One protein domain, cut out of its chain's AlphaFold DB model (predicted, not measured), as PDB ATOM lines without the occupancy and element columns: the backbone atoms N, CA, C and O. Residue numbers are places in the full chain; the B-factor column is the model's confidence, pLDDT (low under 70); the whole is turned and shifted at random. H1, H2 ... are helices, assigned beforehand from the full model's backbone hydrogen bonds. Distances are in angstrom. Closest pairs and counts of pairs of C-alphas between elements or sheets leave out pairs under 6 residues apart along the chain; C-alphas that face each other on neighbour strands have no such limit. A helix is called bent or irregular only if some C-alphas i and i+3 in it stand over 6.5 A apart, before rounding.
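Overview. This is residues 9 to 117 of the 179 residues of an uncharacterized protein of Pelagibacterales bacterium (UniProt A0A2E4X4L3). A long, bent helix, H1, sticks out with its residues 9 to 26 like a handle from a compact head, whose four shorter helices lie as two antiparallel pairs: H2 beside H4, and H3 beside H5, the one pair crossed over the other. The last turns of H1 enter the head and meet H2 and H5. The printed part has 109 residues with five named helices, H1 to H5 in order along the chain, and no named strand: the class is all helix. The whole is loose, with a radius of gyration of the C-alphas of 16.8 A, and spans 62 by 30 by 22 A, the free arm making the length.

Arrangement. H1, residues 9 to 37, was assigned by its hydrogen bonds as one helix but is bent: C-alphas 20 and 23 are 6.9 A apart. Its arms, H1a with residues 9 to 20 and H1b with residues 23 to 37, stand at a shallow tilt of 27 degrees. H1a touches no helix. With residues 31 to 35 alone H1b touches residues 47 to 51 of H2, residues 47 to 60, about perpendicular at 78 degrees; the closest C-alphas are those of Ser 35 and Asn 47, 6.3 A apart. H3, residues 65 to 77, is close to H2 but not clearly touching: the closest C-alphas, of Leu 58 and Phe 65, are 6.7 A apart. H4, residues 87 to 101, touches H2 at a shallow tilt of 27 degrees, opposite ways, closest at the C-alphas of Ile 57 and Phe 89, 6.7 A. H5, residues 106 to 116, touches H3 at a shallow tilt of 14 degrees, opposite ways, closest at the C-alphas of Ile 73 and Cys 110, 5.4 A. With residues 33 to 37 alone H1b touches H5 at a steep tilt of 52 degrees, opposite ways; the C-alphas of Lys 37 and Ile 113, 5.4 A apart, are closest. The helix packing is part aligned, part crossed: of these 4 touching pairs, 2 are at a shallow tilt. H2 and H5 are apart. Every O i to N i+4 pair is within hydrogen-bond range in H1a, H1b, H2, H4 and H5; in H3 6 of 9 are.

Along the chain. H1a begins at C-alpha 9, (221.111, 296.525, 154.800), and measures 16.4 A from first to last C-alpha; H1b measures 20.6 A and ends at C-alpha 37, (210.605, 264.712, 180.852). H2 measures 19.9 A, H3 19.7 A, H4 20.8 A and H5 15.5 A. H3 is neither bent nor irregular, but only just: C-alphas 70 and 73 are 6.3 A apart. H5 ends at C-alpha 116, (213.342, 267.089, 184.973).

Size, cuts and confidence. The two C-alphas farthest apart, of Glu 9 and Asn 80, are 62.5 A apart. The printed part has no cut and no long link. No printed residue has a pLDDT under 70.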
ATOM      1  N   GLU A   9     221.503 297.726 155.562       74.69
ATOM      2  CA  GLU A   9     221.111 296.525 154.800       74.69
ATOM      3  C   GLU A   9     221.804 295.262 155.325       74.69
ATOM      4  O   GLU A   9     221.141 294.288 155.662       74.69
ATOM      5  N   LYS A  10     223.123 295.325 155.545       77.06
ATOM      6  CA  LYS A  10     223.899 294.222 156.129       77.06
ATOM      7  C   LYS A  10     223.400 293.848 157.530       77.06
ATOM      8  O   LYS A  10     223.381 292.675 157.888       77.06
ATOM      9  N   ASN A  11     222.986 294.834 158.325       80.94
ATOM     10  CA  ASN A  11     222.472 294.582 159.668       80.94
ATOM     11  C   ASN A  11     221.056 293.976 159.650       80.94
ATOM     12  O   ASN A  11     220.731 293.195 160.543       80.94
ATOM     13  N   ILE A  12     220.230 294.301 158.648       83.81
ATOM     14  CA  ILE A  12     218.925 293.657 158.434       83.81
ATOM     15  C   ILE A  12     219.128 292.180 158.085       83.81
ATOM     16  O   ILE A  12     218.510 291.333 158.725       83.81
ATOM     17  N   ASP A  13     220.048 291.865 157.170       85.25
ATOM     18  CA  ASP A  13     220.335 290.479 156.777       85.25
ATOM     19  C   ASP A  13     220.822 289.625 157.958       85.25
ATOM     20  O   ASP A  13     220.389 288.483 158.130       85.25
ATOM     21  N   ILE A  14     221.692 290.180 158.812       84.44
ATOM     22  CA  ILE A  14     222.176 289.502 160.025       84.44
ATOM     23  C   ILE A  14     221.014 289.202 160.978       84.44
ATOM     24  O   ILE A  14     220.870 288.067 161.435       84.44
ATOM     25  N   LEU A  15     220.168 290.196 161.264       86.50
ATOM     26  CA  LEU A  15     219.023 290.013 162.159       86.50
ATOM     27  C   LEU A  15     218.005 289.026 161.593       86.50
ATOM     28  O   LEU A  15     217.502 288.179 162.328       86.50
ATOM     29  N   GLN A  16     217.720 289.107 160.295       87.88
ATOM     30  CA  GLN A  16     216.788 288.203 159.638       87.88
ATOM     31  C   GLN A  16     217.297 286.764 159.699       87.88
ATOM     32  O   GLN A  16     216.539 285.871 160.069       87.88
ATOM     33  N   LYS A  17     218.592 286.540 159.449       89.38
ATOM     34  CA  LYS A  17     219.210 285.218 159.583       89.38
ATOM     35  C   LYS A  17     219.107 284.670 161.010       89.38
ATOM     36  O   LYS A  17     218.776 283.497 161.183       89.38
ATOM     37  N   GLU A  18     219.350 285.497 162.027       90.06
ATOM     38  CA  GLU A  18     219.215 285.062 163.422       90.06
ATOM     39  C   GLU A  18     217.766 284.721 163.784       90.06
ATOM     40  O   GLU A  18     217.519 283.650 164.339       90.06
ATOM     41  N   ILE A  19     216.798 285.562 163.410       91.50
ATOM     42  CA  ILE A  19     215.371 285.315 163.667       91.50
ATOM     43  C   ILE A  19     214.901 284.046 162.951       91.50
ATOM     44  O   ILE A  19     214.235 283.207 163.557       91.50
ATOM     45  N   SER A  20     215.303 283.851 161.692       93.31
ATOM     46  CA  SER A  20     214.970 282.650 160.922       93.31
ATOM     47  C   SER A  20     215.535 281.362 161.532       93.31
ATOM     48  O   SER A  20     214.994 280.293 161.271       93.31
ATOM     49  N   SER A  21     216.571 281.444 162.377       93.12
ATOM     50  CA  SER A  21     217.130 280.281 163.085       93.12
ATOM     51  C   SER A  21     216.384 279.907 164.376       93.12
ATOM     52  O   SER A  21     216.581 278.811 164.907       93.12
ATOM     53  N   ILE A  22     215.537 280.799 164.911       94.75
ATOM     54  CA  ILE A  22     214.842 280.588 166.192       94.75
ATOM     55  C   ILE A  22     213.960 279.330 166.183       94.75
ATOM     56  O   ILE A  22     214.066 278.565 167.143       94.75
ATOM     57  N   PRO A  23     213.133 279.052 165.152       95.56
ATOM     58  CA  PRO A  23     212.262 277.876 165.155       95.56
ATOM     59  C   PRO A  23     213.031 276.558 165.274       95.56
ATOM     60  O   PRO A  23     212.640 275.679 166.038       95.56
ATOM     61  N   GLU A  24     214.161 276.437 164.576       95.12
ATOM     62  CA  GLU A  24     215.014 275.248 164.639       95.12
ATOM     63  C   GLU A  24     215.684 275.114 166.014       95.12
ATOM     64  O   GLU A  24     215.639 274.047 166.633       95.12
ATOM     65  N   LYS A  25     216.246 276.211 166.546       95.19
ATOM     66  CA  LYS A  25     216.835 276.245 167.896       95.19
ATOM     67  C   LYS A  25     215.803 275.859 168.961       95.19
ATOM     68  O   LYS A  25     216.107 275.053 169.841       95.19
ATOM     69  N   TYR A  26     214.587 276.398 168.859       96.56
ATOM     70  CA  TYR A  26     213.472 276.069 169.740       96.56
ATOM     71  C   TYR A  26     213.101 274.593 169.626       96.56
ATOM     72  O   TYR A  26     213.094 273.909 170.644       96.56
ATOM     73  N   LYS A  27     212.868 274.079 168.410       95.75
ATOM     74  CA  LYS A  27     212.503 272.673 168.189       95.75
ATOM     75  C   LYS A  27     213.546 271.725 168.781       95.75
ATOM     76  O   LYS A  27     213.192 270.790 169.496       95.75
ATOM     77  N   ASN A  28     214.828 271.999 168.548       96.12
ATOM     78  CA  ASN A  28     215.921 271.189 169.080       96.12
ATOM     79  C   ASN A  28     215.954 271.213 170.614       96.12
ATOM     80  O   ASN A  28     216.084 270.165 171.246       96.12
ATOM     81  N   LYS A  29     215.802 272.390 171.236       97.19
ATOM     82  CA  LYS A  29     215.750 272.502 172.702       97.19
ATOM     83  C   LYS A  29     214.506 271.852 173.292       97.19
ATOM     84  O   LYS A  29     214.632 271.113 174.262       97.19
ATOM     85  N   TRP A  30     213.344 272.062 172.686       97.94
ATOM     86  CA  TRP A  30     212.095 271.416 173.069       97.94
ATOM     87  C   TRP A  30     212.244 269.894 173.054       97.94
ATOM     88  O   TRP A  30     211.959 269.249 174.059       97.94
ATOM     89  N   LEU A  31     212.797 269.326 171.978       98.12
ATOM     90  CA  LEU A  31     212.985 267.881 171.865       98.12
ATOM     91  C   LEU A  31     213.943 267.351 172.937       98.12
ATOM     92  O   LEU A  31     213.653 266.325 173.549       98.12
ATOM     93  N   ILE A  32     215.051 268.053 173.207       98.00
ATOM     94  CA  ILE A  32     215.992 267.691 174.281       98.00
ATOM     95  C   ILE A  32     215.281 267.681 175.636       98.00
ATOM     96  O   ILE A  32     215.358 266.688 176.359       98.00
ATOM     97  N   GLU A  33     214.598 268.767 175.991       97.94
ATOM     98  CA  GLU A  33     213.998 268.900 177.317       97.94
ATOM     99  C   GLU A  33     212.830 267.930 177.502       97.94
ATOM    100  O   GLU A  33     212.796 267.196 178.490       97.94
ATOM    101  N   PHE A  34     211.924 267.816 176.530       98.38
ATOM    102  CA  PHE A  34     210.791 266.897 176.631       98.38
ATOM    103  C   PHE A  34     211.197 265.420 176.581       98.38
ATOM    104  O   PHE A  34     210.551 264.601 177.236       98.38
ATOM    105  N   SER A  35     212.301 265.074 175.911       98.12
ATOM    106  CA  SER A  35     212.873 263.723 176.000       98.12
ATOM    107  C   SER A  35     213.240 263.371 177.441       98.12
ATOM    108  O   SER A  35     212.877 262.302 177.936       98.12
ATOM    109  N   LYS A  36     213.879 264.300 178.165       98.25
ATOM    110  CA  LYS A  36     214.200 264.099 179.584       98.25
ATOM    111  C   LYS A  36     212.938 264.015 180.443       98.25
ATOM    112  O   LYS A  36     212.895 263.216 181.376       98.25
ATOM    113  N   LYS A  37     211.886 264.780 180.122       98.44
ATOM    114  CA  LYS A  37     210.605 264.712 180.852       98.44
ATOM    115  C   LYS A  37     209.959 263.325 180.780       98.44
ATOM    116  O   LYS A  37     209.361 262.906 181.766       98.44
ATOM    117  N   ILE A  38     210.137 262.590 179.680       97.81
ATOM    118  CA  ILE A  38     209.695 261.187 179.553       97.81
ATOM    119  C   ILE A  38     210.772 260.162 179.958       97.81
ATOM    120  O   ILE A  38     210.621 258.968 179.710       97.81
ATOM    121  N   GLY A  39     211.865 260.607 180.587       97.62
ATOM    122  CA  GLY A  39     212.903 259.743 181.152       97.62
ATOM    123  C   GLY A  39     214.000 259.290 180.186       97.62
ATOM    124  O   GLY A  39     214.748 258.367 180.507       97.62
ATOM    125  N   LEU A  40     214.125 259.926 179.017       96.75
ATOM    126  CA  LEU A  40     215.127 259.603 178.002       96.75
ATOM    127  C   LEU A  40     216.209 260.693 177.942       96.75
ATOM    128  O   LEU A  40     215.960 261.813 177.509       96.75
ATOM    129  N   ASN A  41     217.443 260.351 178.325       94.19
ATOM    130  CA  ASN A  41     218.588 261.281 178.275       94.19
ATOM    131  C   ASN A  41     219.165 261.490 176.866       94.19
ATOM    132  O   ASN A  41     220.031 262.340 176.668       94.19
ATOM    133  N   LYS A  42     218.719 260.694 175.893       93.88
ATOM    134  CA  LYS A  42     219.145 260.759 174.496       93.88
ATOM    135  C   LYS A  42     217.923 260.912 173.599       93.88
ATOM    136  O   LYS A  42     216.825 260.480 173.946       93.88
ATOM    137  N   ILE A  43     218.148 261.517 172.439       94.69
ATOM    138  CA  ILE A  43     217.135 261.662 171.398       94.69
ATOM    139  C   ILE A  43     217.187 260.424 170.507       94.69
ATOM    140  O   ILE A  43     218.246 260.086 169.975       94.69
ATOM    141  N   TYR A  44     216.041 259.772 170.340       94.50
ATOM    142  CA  TYR A  44     215.814 258.722 169.355       94.50
ATOM    143  C   TYR A  44     214.771 259.195 168.330       94.50
ATOM    144  O   TYR A  44     214.020 260.132 168.628       94.50
ATOM    145  N   PRO A  45     214.706 258.576 167.135       94.25
ATOM    146  CA  PRO A  45     213.714 258.920 166.113       94.25
ATOM    147  C   PRO A  45     212.264 258.923 166.625       94.25
ATOM    148  O   PRO A  45     211.434 259.689 166.147       94.25
ATOM    149  N   GLU A  46     211.960 258.095 167.624       96.06
ATOM    150  CA  GLU A  46     210.627 257.928 168.196       96.06
ATOM    151  C   GLU A  46     210.248 259.008 169.226       96.06
ATOM    152  O   GLU A  46     209.067 259.138 169.557       96.06
ATOM    153  N   ASN A  47     211.213 259.780 169.747       96.62
ATOM    154  CA  ASN A  47     210.973 260.708 170.857       96.62
ATOM    155  C   ASN A  47     209.926 261.765 170.502       96.62
ATOM    156  O   ASN A  47     208.991 261.959 171.269       96.62
ATOM    157  N   GLU A  48     210.061 262.426 169.348       97.75
ATOM    158  CA  GLU A  48     209.150 263.504 168.937       97.75
ATOM    159  C   GLU A  48     207.699 263.007 168.862       97.75
ATOM    160  O   GLU A  48     206.796 263.637 169.410       97.75
ATOM    161  N   VAL A  49     207.485 261.827 168.274       98.19
ATOM    162  CA  VAL A  49     206.156 261.209 168.156       98.19
ATOM    163  C   VAL A  49     205.588 260.843 169.526       98.19
ATOM    164  O   VAL A  49     204.418 261.108 169.794       98.19
ATOM    165  N   LEU A  50     206.394 260.250 170.413       98.12
ATOM    166  CA  LEU A  50     205.945 259.907 171.764       98.12
ATOM    167  C   LEU A  50     205.605 261.148 172.588       98.12
ATOM    168  O   LEU A  50     204.613 261.135 173.311       98.12
ATOM    169  N   ILE A  51     206.404 262.207 172.486       98.50
ATOM    170  CA  ILE A  51     206.177 263.451 173.221       98.50
ATOM    171  C   ILE A  51     204.874 264.102 172.753       98.50
ATOM    172  O   ILE A  51     204.024 264.391 173.589       98.50
ATOM    173  N   ASN A  52     204.685 264.273 171.440       98.50
ATOM    174  CA  ASN A  52     203.473 264.893 170.896       98.50
ATOM    175  C   ASN A  52     202.216 264.092 171.249       98.50
ATOM    176  O   ASN A  52     201.280 264.660 171.800       98.50
ATOM    177  N   ARG A  53     202.235 262.762 171.075       98.50
ATOM    178  CA  ARG A  53     201.113 261.898 171.484       98.50
ATOM    179  C   ARG A  53     200.796 262.014 172.973       98.50
ATOM    180  O   ARG A  53     199.632 261.967 173.350       98.50
ATOM    181  N   PHE A  54     201.811 262.139 173.833       98.56
ATOM    182  CA  PHE A  54     201.562 262.322 175.263       98.56
ATOM    183  C   PHE A  54     200.890 263.665 175.533       98.56
ATOM    184  O   PHE A  54     199.915 263.701 176.268       98.56
ATOM    185  N   LEU A  55     201.362 264.746 174.906       98.56
ATOM    186  CA  LEU A  55     200.757 266.072 175.033       98.56
ATOM    187  C   LEU A  55     199.299 266.097 174.554       98.56
ATOM    188  O   LEU A  55     198.454 266.643 175.256       98.56
ATOM    189  N   GLU A  56     198.995 265.441 173.435       98.31
ATOM    190  CA  GLU A  56     197.625 265.272 172.925       98.31
ATOM    191  C   GLU A  56     196.732 264.501 173.913       98.31
ATOM    192  O   GLU A  56     195.567 264.845 174.114       98.31
ATOM    193  N   ILE A  57     197.271 263.470 174.579       98.25
ATOM    194  CA  ILE A  57     196.560 262.753 175.648       98.25
ATOM    195  C   ILE A  57     196.279 263.693 176.825       98.25
ATOM    196  O   ILE A  57     195.153 263.732 177.313       98.25
ATOM    197  N   LEU A  58     197.274 264.472 177.268       97.56
ATOM    198  CA  LEU A  58     197.084 265.421 178.370       97.56
ATOM    199  C   LEU A  58     195.991 266.446 178.052       97.56
ATOM    200  O   LEU A  58     195.171 266.744 178.915       97.56
ATOM    201  N   GLU A  59     195.974 266.960 176.824       96.94
ATOM    202  CA  GLU A  59     194.975 267.921 176.360       96.94
ATOM    203  C   GLU A  59     193.577 267.295 176.272       96.94
ATOM    204  O   GLU A  59     192.637 267.791 176.891       96.94
ATOM    205  N   SER A  60     193.442 266.180 175.548       96.81
ATOM    206  CA  SER A  60     192.144 265.535 175.301       96.81
ATOM    207  C   SER A  60     191.469 265.011 176.569       96.81
ATOM    208  O   SER A  60     190.242 265.000 176.659       96.81
ATOM    209  N   GLU A  61     192.260 264.606 177.561       95.31
ATOM    210  CA  GLU A  61     191.764 264.090 178.836       95.31
ATOM    211  C   GLU A  61     191.784 265.134 179.966       95.31
ATOM    212  O   GLU A  61     191.408 264.818 181.096       95.31
ATOM    213  N   ASN A  62     192.192 266.377 179.676       93.94
ATOM    214  CA  ASN A  62     192.342 267.463 180.649       93.94
ATOM    215  C   ASN A  62     193.180 267.050 181.880       93.94
ATOM    216  O   ASN A  62     192.812 267.289 183.035       93.94
ATOM    217  N   LEU A  63     194.299 266.366 181.630       94.75
ATOM    218  CA  LEU A  63     195.183 265.858 182.672       94.75
ATOM    219  C   LEU A  63     196.145 266.943 183.146       94.75
ATOM    220  O   LEU A  63     196.671 267.747 182.375       94.75
ATOM    221  N   ASP A  64     196.452 266.915 184.440       95.81
ATOM    222  CA  ASP A  64     197.402 267.851 185.026       95.81
ATOM    223  C   ASP A  64     198.803 267.659 184.432       95.81
ATOM    224  O   ASP A  64     199.428 266.617 184.635       95.81
ATOM    225  N   PHE A  65     199.322 268.672 183.738       96.50
ATOM    226  CA  PHE A  65     200.607 268.589 183.040       96.50
ATOM    227  C   PHE A  65     201.758 268.159 183.961       96.50
ATOM    228  O   PHE A  65     202.477 267.199 183.678       96.50
ATOM    229  N   THR A  66     201.928 268.845 185.093       96.12
ATOM    230  CA  THR A  66     203.065 268.613 185.998       96.12
ATOM    231  C   THR A  66     202.980 267.236 186.647       96.12
ATOM    232  O   THR A  66     203.946 266.467 186.614       96.12
ATOM    233  N   ASN A  67     201.809 266.894 187.185       95.75
ATOM    234  CA  ASN A  67     201.588 265.634 187.879       95.75
ATOM    235  C   ASN A  67     201.592 264.444 186.919       95.75
ATOM    236  O   ASN A  67     202.047 263.376 187.317       95.75
ATOM    237  N   SER A  68     201.170 264.611 185.663       97.31
ATOM    238  CA  SER A  68     201.203 263.531 184.669       97.31
ATOM    239  C   SER A  68     202.630 263.186 184.262       97.31
ATOM    240  O   SER A  68     203.017 262.020 184.320       97.31
ATOM    241  N   PHE A  69     203.468 264.181 183.948       97.94
ATOM    242  CA  PHE A  69     204.886 263.927 183.670       97.94
ATOM    243  C   PHE A  69     205.614 263.331 184.882       97.94
ATOM    244  O   PHE A  69     206.378 262.378 184.738       97.94
ATOM    245  N   ARG A  70     205.368 263.852 186.093       96.12
ATOM    246  CA  ARG A  70     205.947 263.289 187.324       96.12
ATOM    247  C   ARG A  70     205.426 261.875 187.608       96.12
ATOM    248  O   ARG A  70     206.182 261.025 188.077       96.12
ATOM    249  N   GLY A  71     204.157 261.623 187.303       95.56
ATOM    250  CA  GLY A  71     203.464 260.351 187.485       95.56
ATOM    251  C   GLY A  71     204.041 259.214 186.648       95.56
ATOM    252  O   GLY A  71     203.871 258.058 187.020       95.56
ATOM    253  N   LEU A  72     204.809 259.505 185.591       96.88
ATOM    254  CA  LEU A  72     205.481 258.473 184.793       96.88
ATOM    255  C   LEU A  72     206.397 257.574 185.641       96.88
ATOM    256  O   LEU A  72     206.561 256.405 185.308       96.88
ATOM    257  N   ILE A  73     206.925 258.070 186.769       95.31
ATOM    258  CA  ILE A  73     207.677 257.259 187.748       95.31
ATOM    259  C   ILE A  73     206.849 256.047 188.201       95.31
ATOM    260  O   ILE A  73     207.339 254.921 188.190       95.31
ATOM    261  N   GLN A  74     205.574 256.266 188.526       93.38
ATOM    262  CA  GLN A  74     204.659 255.219 188.981       93.38
ATOM    263  C   GLN A  74     204.404 254.175 187.890       93.38
ATOM    264  O   GLN A  74     204.339 252.977 188.165       93.38
ATOM    265  N   GLU A  75     204.366 254.609 186.630       94.06
ATOM    266  CA  GLU A  75     204.247 253.700 185.495       94.06
ATOM    267  C   GLU A  75     205.526 252.873 185.281       94.06
ATOM    268  O   GLU A  75     205.421 251.699 184.931       94.06
ATOM    269  N   VAL A  76     206.728 253.418 185.518       94.00
ATOM    270  CA  VAL A  76     207.988 252.637 185.486       94.00
ATOM    271  C   VAL A  76     208.021 251.589 186.605       94.00
ATOM    272  O   VAL A  76     208.407 250.434 186.380       94.00
ATOM    273  N   GLU A  77     207.591 251.992 187.800       91.88
ATOM    274  CA  GLU A  77     207.538 251.162 189.009       91.88
ATOM    275  C   GLU A  77     206.401 250.126 188.973       91.88
ATOM    276  O   GLU A  77     206.413 249.183 189.760       91.88
ATOM    277  N   ASN A  78     205.475 250.233 188.009       87.00
ATOM    278  CA  ASN A  78     204.247 249.434 187.916       87.00
ATOM    279  C   ASN A  78     203.398 249.517 189.198       87.00
ATOM    280  O   ASN A  78     202.890 248.503 189.678       87.00
ATOM    281  N   SER A  79     203.264 250.717 189.765       84.88
ATOM    282  CA  SER A  79     202.373 250.933 190.901       84.88
ATOM    283  C   SER A  79     200.906 250.997 190.453       84.88
ATOM    284  O   SER A  79     200.595 251.127 189.268       84.88
ATOM    285  N   ASN A  80     199.979 250.920 191.411       76.06
ATOM    286  CA  ASN A  80     198.538 250.978 191.138       76.06
ATOM    287  C   ASN A  80     198.030 252.398 190.819       76.06
ATOM    288  O   ASN A  80     196.838 252.576 190.560       76.06
ATOM    289  N   GLN A  81     198.892 253.418 190.870       81.62
ATOM    290  CA  GLN A  81     198.497 254.799 190.620       81.62
ATOM    291  C   GLN A  81     198.565 255.103 189.122       81.62
ATOM    292  O   GLN A  81     199.643 255.253 188.553       81.62
ATOM    293  N   LEU A  82     197.393 255.199 188.497       81.94
ATOM    294  CA  LEU A  82     197.261 255.417 187.059       81.94
ATOM    295  C   LEU A  82     197.201 256.909 186.731       81.94
ATOM    296  O   LEU A  82     196.452 257.651 187.366       81.94
ATOM    297  N   ILE A  83     197.946 257.320 185.702       92.44
ATOM    298  CA  ILE A  83     197.825 258.659 185.097       92.44
ATOM    299  C   ILE A  83     196.489 258.774 184.358       92.44
ATOM    300  O   ILE A  83     195.768 259.753 184.506       92.44
ATOM    301  N   SER A  84     196.153 257.738 183.592       92.62
ATOM    302  CA  SER A  84     194.897 257.605 182.865       92.62
ATOM    303  C   SER A  84     194.517 256.129 182.733       92.62
ATOM    304  O   SER A  84     195.355 255.232 182.866       92.62
ATOM    305  N   LYS A  85     193.227 255.879 182.500       90.12
ATOM    306  CA  LYS A  85     192.647 254.552 182.255       90.12
ATOM    307  C   LYS A  85     192.260 254.331 180.791       90.12
ATOM    308  O   LYS A  85     191.727 253.270 180.486       90.12
ATOM    309  N   THR A  86     192.482 255.303 179.907       95.38
ATOM    310  CA  THR A  86     192.077 255.188 178.502       95.38
ATOM    311  C   THR A  86     192.962 254.203 177.742       95.38
ATOM    312  O   THR A  86     194.149 254.025 178.036       95.38
ATOM    313  N   ASP A  87     192.391 253.579 176.713       96.06
ATOM    314  CA  ASP A  87     193.153 252.716 175.808       96.06
ATOM    315  C   ASP A  87     194.225 253.507 175.051       96.06
ATOM    316  O   ASP A  87     195.330 253.007 174.837       96.06
ATOM    317  N   THR A  88     193.948 254.773 174.718       96.50
ATOM    318  CA  THR A  88     194.909 255.690 174.090       96.50
ATOM    319  C   THR A  88     196.163 255.850 174.946       96.50
ATOM    320  O   THR A  88     197.279 255.649 174.449       96.50
ATOM    321  N   PHE A  89     195.999 256.131 176.243       96.75
ATOM    322  CA  PHE A  89     197.122 256.217 177.170       96.75
ATOM    323  C   PHE A  89     197.823 254.871 177.355       96.75
ATOM    324  O   PHE A  89     199.052 254.816 177.329       96.75
ATOM    325  N   ASN A  90     197.082 253.770 177.493       95.31
ATOM    326  CA  ASN A  90     197.682 252.441 177.641       95.31
ATOM    327  C   ASN A  90     198.535 252.046 176.425       95.31
ATOM    328  O   ASN A  90     199.644 251.531 176.593       95.31
ATOM    329  N   ASN A  91     198.071 252.346 175.213       96.88
ATOM    330  CA  ASN A  91     198.821 252.122 173.980       96.88
ATOM    331  C   ASN A  91     200.095 252.970 173.936       96.88
ATOM    332  O   ASN A  91     201.183 252.439 173.703       96.88
ATOM    333  N   TRP A  92     199.988 254.269 174.233       97.88
ATOM    334  CA  TRP A  92     201.150 255.153 174.339       97.88
ATOM    335  C   TRP A  92     202.162 254.657 175.381       97.88
ATOM    336  O   TRP A  92     203.357 254.555 175.100       97.88
ATOM    337  N   LYS A  93     201.680 254.271 176.565       96.56
ATOM    338  CA  LYS A  93     202.498 253.746 177.659       96.56
ATOM    339  C   LYS A  93     203.265 252.499 177.238       96.56
ATOM    340  O   LYS A  93     204.431 252.356 177.600       96.56
ATOM    341  N   ASN A  94     202.632 251.594 176.498       95.50
ATOM    342  CA  ASN A  94     203.278 250.380 176.009       95.50
ATOM    343  C   ASN A  94     204.404 250.699 175.015       95.50
ATOM    344  O   ASN A  94     205.500 250.146 175.145       95.50
ATOM    345  N   ASP A  95     204.173 251.624 174.080       96.69
ATOM    346  CA  ASP A  95     205.196 252.085 173.135       96.69
ATOM    347  C   ASP A  95     206.379 252.748 173.859       96.69
ATOM    348  O   ASP A  95     207.539 252.409 173.608       96.69
ATOM    349  N   TRP A  96     206.092 253.639 174.810       97.19
ATOM    350  CA  TRP A  96     207.100 254.309 175.628       97.19
ATOM    351  C   TRP A  96     207.903 253.322 176.490       97.19
ATOM    352  O   TRP A  96     209.137 253.362 176.492       97.19
ATOM    353  N   LYS A  97     207.233 252.371 177.161       94.88
ATOM    354  CA  LYS A  97     207.886 251.301 177.935       94.88
ATOM    355  C   LYS A  97     208.786 250.434 177.066       94.88
ATOM    356  O   LYS A  97     209.869 250.056 177.507       94.88
ATOM    357  N   ARG A  98     208.358 250.112 175.843       94.81
ATOM    358  CA  ARG A  98     209.181 249.369 174.881       94.81
ATOM    359  C   ARG A  98     210.432 250.161 174.508       94.81
ATOM    360  O   ARG A  98     211.514 249.579 174.484       94.81
ATOM    361  N   LEU A  99     210.305 251.468 174.268       93.31
ATOM    362  CA  LEU A  99     211.446 252.314 173.928       93.31
ATOM    363  C   LEU A  99     212.471 252.371 175.066       93.31
ATOM    364  O   LEU A  99     213.636 252.053 174.833       93.31
ATOM    365  N   PHE A 100     212.071 252.725 176.293       91.88
ATOM    366  CA  PHE A 100     213.066 252.917 177.354       91.88
ATOM    367  C   PHE A 100     213.700 251.602 177.823       91.88
ATOM    368  O   PHE A 100     214.894 251.596 178.109       91.88
ATOM    369  N   LYS A 101     212.965 250.477 177.845       91.50
ATOM    370  CA  LYS A 101     213.525 249.163 178.231       91.50
ATOM    371  C   LYS A 101     214.703 248.738 177.354       91.50
ATOM    372  O   LYS A 101     215.572 248.007 177.813       91.50
ATOM    373  N   ASN A 102     214.741 249.206 176.108       86.44
ATOM    374  CA  ASN A 102     215.821 248.912 175.172       86.44
ATOM    375  C   ASN A 102     217.039 249.835 175.337       86.44
ATOM    376  O   ASN A 102     218.042 249.630 174.653       86.44
ATOM    377  N   LYS A 103     216.945 250.893 176.154       88.38
ATOM    378  CA  LYS A 103     217.900 252.012 176.154       88.38
ATOM    379  C   LYS A 103     218.447 252.381 177.535       88.38
ATOM    380  O   LYS A 103     219.567 252.881 177.586       88.38
ATOM    381  N   SER A 104     217.688 252.136 178.604       90.44
ATOM    382  CA  SER A 104     218.014 252.557 179.972       90.44
ATOM    383  C   SER A 104     217.451 251.588 181.017       90.44
ATOM    384  O   SER A 104     216.440 250.918 180.785       90.44
ATOM    385  N   SER A 105     218.064 251.559 182.199       94.12
ATOM    386  CA  SER A 105     217.503 250.900 183.387       94.12
ATOM    387  C   SER A 105     216.289 251.657 183.942       94.12
ATOM    388  O   SER A 105     216.089 252.844 183.662       94.12
ATOM    389  N   LYS A 106     215.468 250.991 184.763       95.12
ATOM    390  CA  LYS A 106     214.322 251.644 185.418       95.12
ATOM    391  C   LYS A 106     214.780 252.770 186.344       95.12
ATOM    392  O   LYS A 106     214.175 253.836 186.353       95.12
ATOM    393  N   GLU A 107     215.863 252.540 187.078       95.75
ATOM    394  CA  GLU A 107     216.457 253.486 188.015       95.75
ATOM    395  C   GLU A 107     216.909 254.764 187.298       95.75
ATOM    396  O   GLU A 107     216.604 255.870 187.748       95.75
ATOM    397  N   GLU A 108     217.575 254.636 186.146       96.25
ATOM    398  CA  GLU A 108     217.987 255.783 185.328       96.25
ATOM    399  C   GLU A 108     216.791 256.563 184.781       96.25
ATOM    400  O   GLU A 108     216.805 257.798 184.795       96.25
ATOM    401  N   VAL A 109     215.745 255.868 184.328       97.06
ATOM    402  CA  VAL A 109     214.516 256.500 183.832       97.06
ATOM    403  C   VAL A 109     213.827 257.265 184.963       97.06
ATOM    404  O   VAL A 109     213.560 258.457 184.810       97.06
ATOM    405  N   CYS A 110     213.621 256.648 186.130       96.56
ATOM    406  CA  CYS A 110     213.031 257.305 187.301       96.56
ATOM    407  C   CYS A 110     213.862 258.504 187.780       96.56
ATOM    408  O   CYS A 110     213.309 259.563 188.094       96.56
ATOM    409  N   LYS A 111     215.195 258.386 187.794       96.94
ATOM    410  CA  LYS A 111     216.095 259.499 188.128       96.94
ATOM    411  C   LYS A 111     215.948 260.651 187.135       96.94
ATOM    412  O   LYS A 111     215.830 261.800 187.545       96.94
ATOM    413  N   THR A 112     215.885 260.344 185.843       97.69
ATOM    414  CA  THR A 112     215.744 261.351 184.783       97.69
ATOM    415  C   THR A 112     214.387 262.053 184.860       97.69
ATOM    416  O   THR A 112     214.327 263.280 184.808       97.69
ATOM    417  N   ILE A 113     213.298 261.305 185.060       97.69
ATOM    418  CA  ILE A 113     211.958 261.882 185.239       97.69
ATOM    419  C   ILE A 113     211.929 262.762 186.491       97.69
ATOM    420  O   ILE A 113     211.405 263.872 186.442       97.69
ATOM    421  N   SER A 114     212.506 262.307 187.607       96.75
ATOM    422  CA  SER A 114     212.457 263.057 188.864       96.75
ATOM    423  C   SER A 114     213.301 264.337 188.853       96.75
ATOM    424  O   SER A 114     212.890 265.320 189.465       96.75
ATOM    425  N   SER A 115     214.416 264.383 188.117       97.19
ATOM    426  CA  SER A 115     215.244 265.592 187.996       97.19
ATOM    427  C   SER A 115     214.734 266.612 186.972       97.19
ATOM    428  O   SER A 115     215.192 267.748 186.985       97.19
ATOM    429  N   ASN A 116     213.830 266.224 186.064       97.94
ATOM    430  CA  ASN A 116     213.342 267.089 184.973       97.94
ATOM    431  C   ASN A 116     211.841 267.411 185.066       97.94
ATOM    432  O   ASN A 116     211.324 268.250 184.323       97.94
ATOM    433  N   ASN A 117     211.122 266.766 185.986       97.94
ATOM    434  CA  ASN A 117     209.720 267.045 186.265       97.94
ATOM    435  C   ASN A 117     209.571 267.406 187.739       97.94
ATOM    436  O   ASN A 117     209.781 266.532 188.585       97.94
TER     437      ASN A 117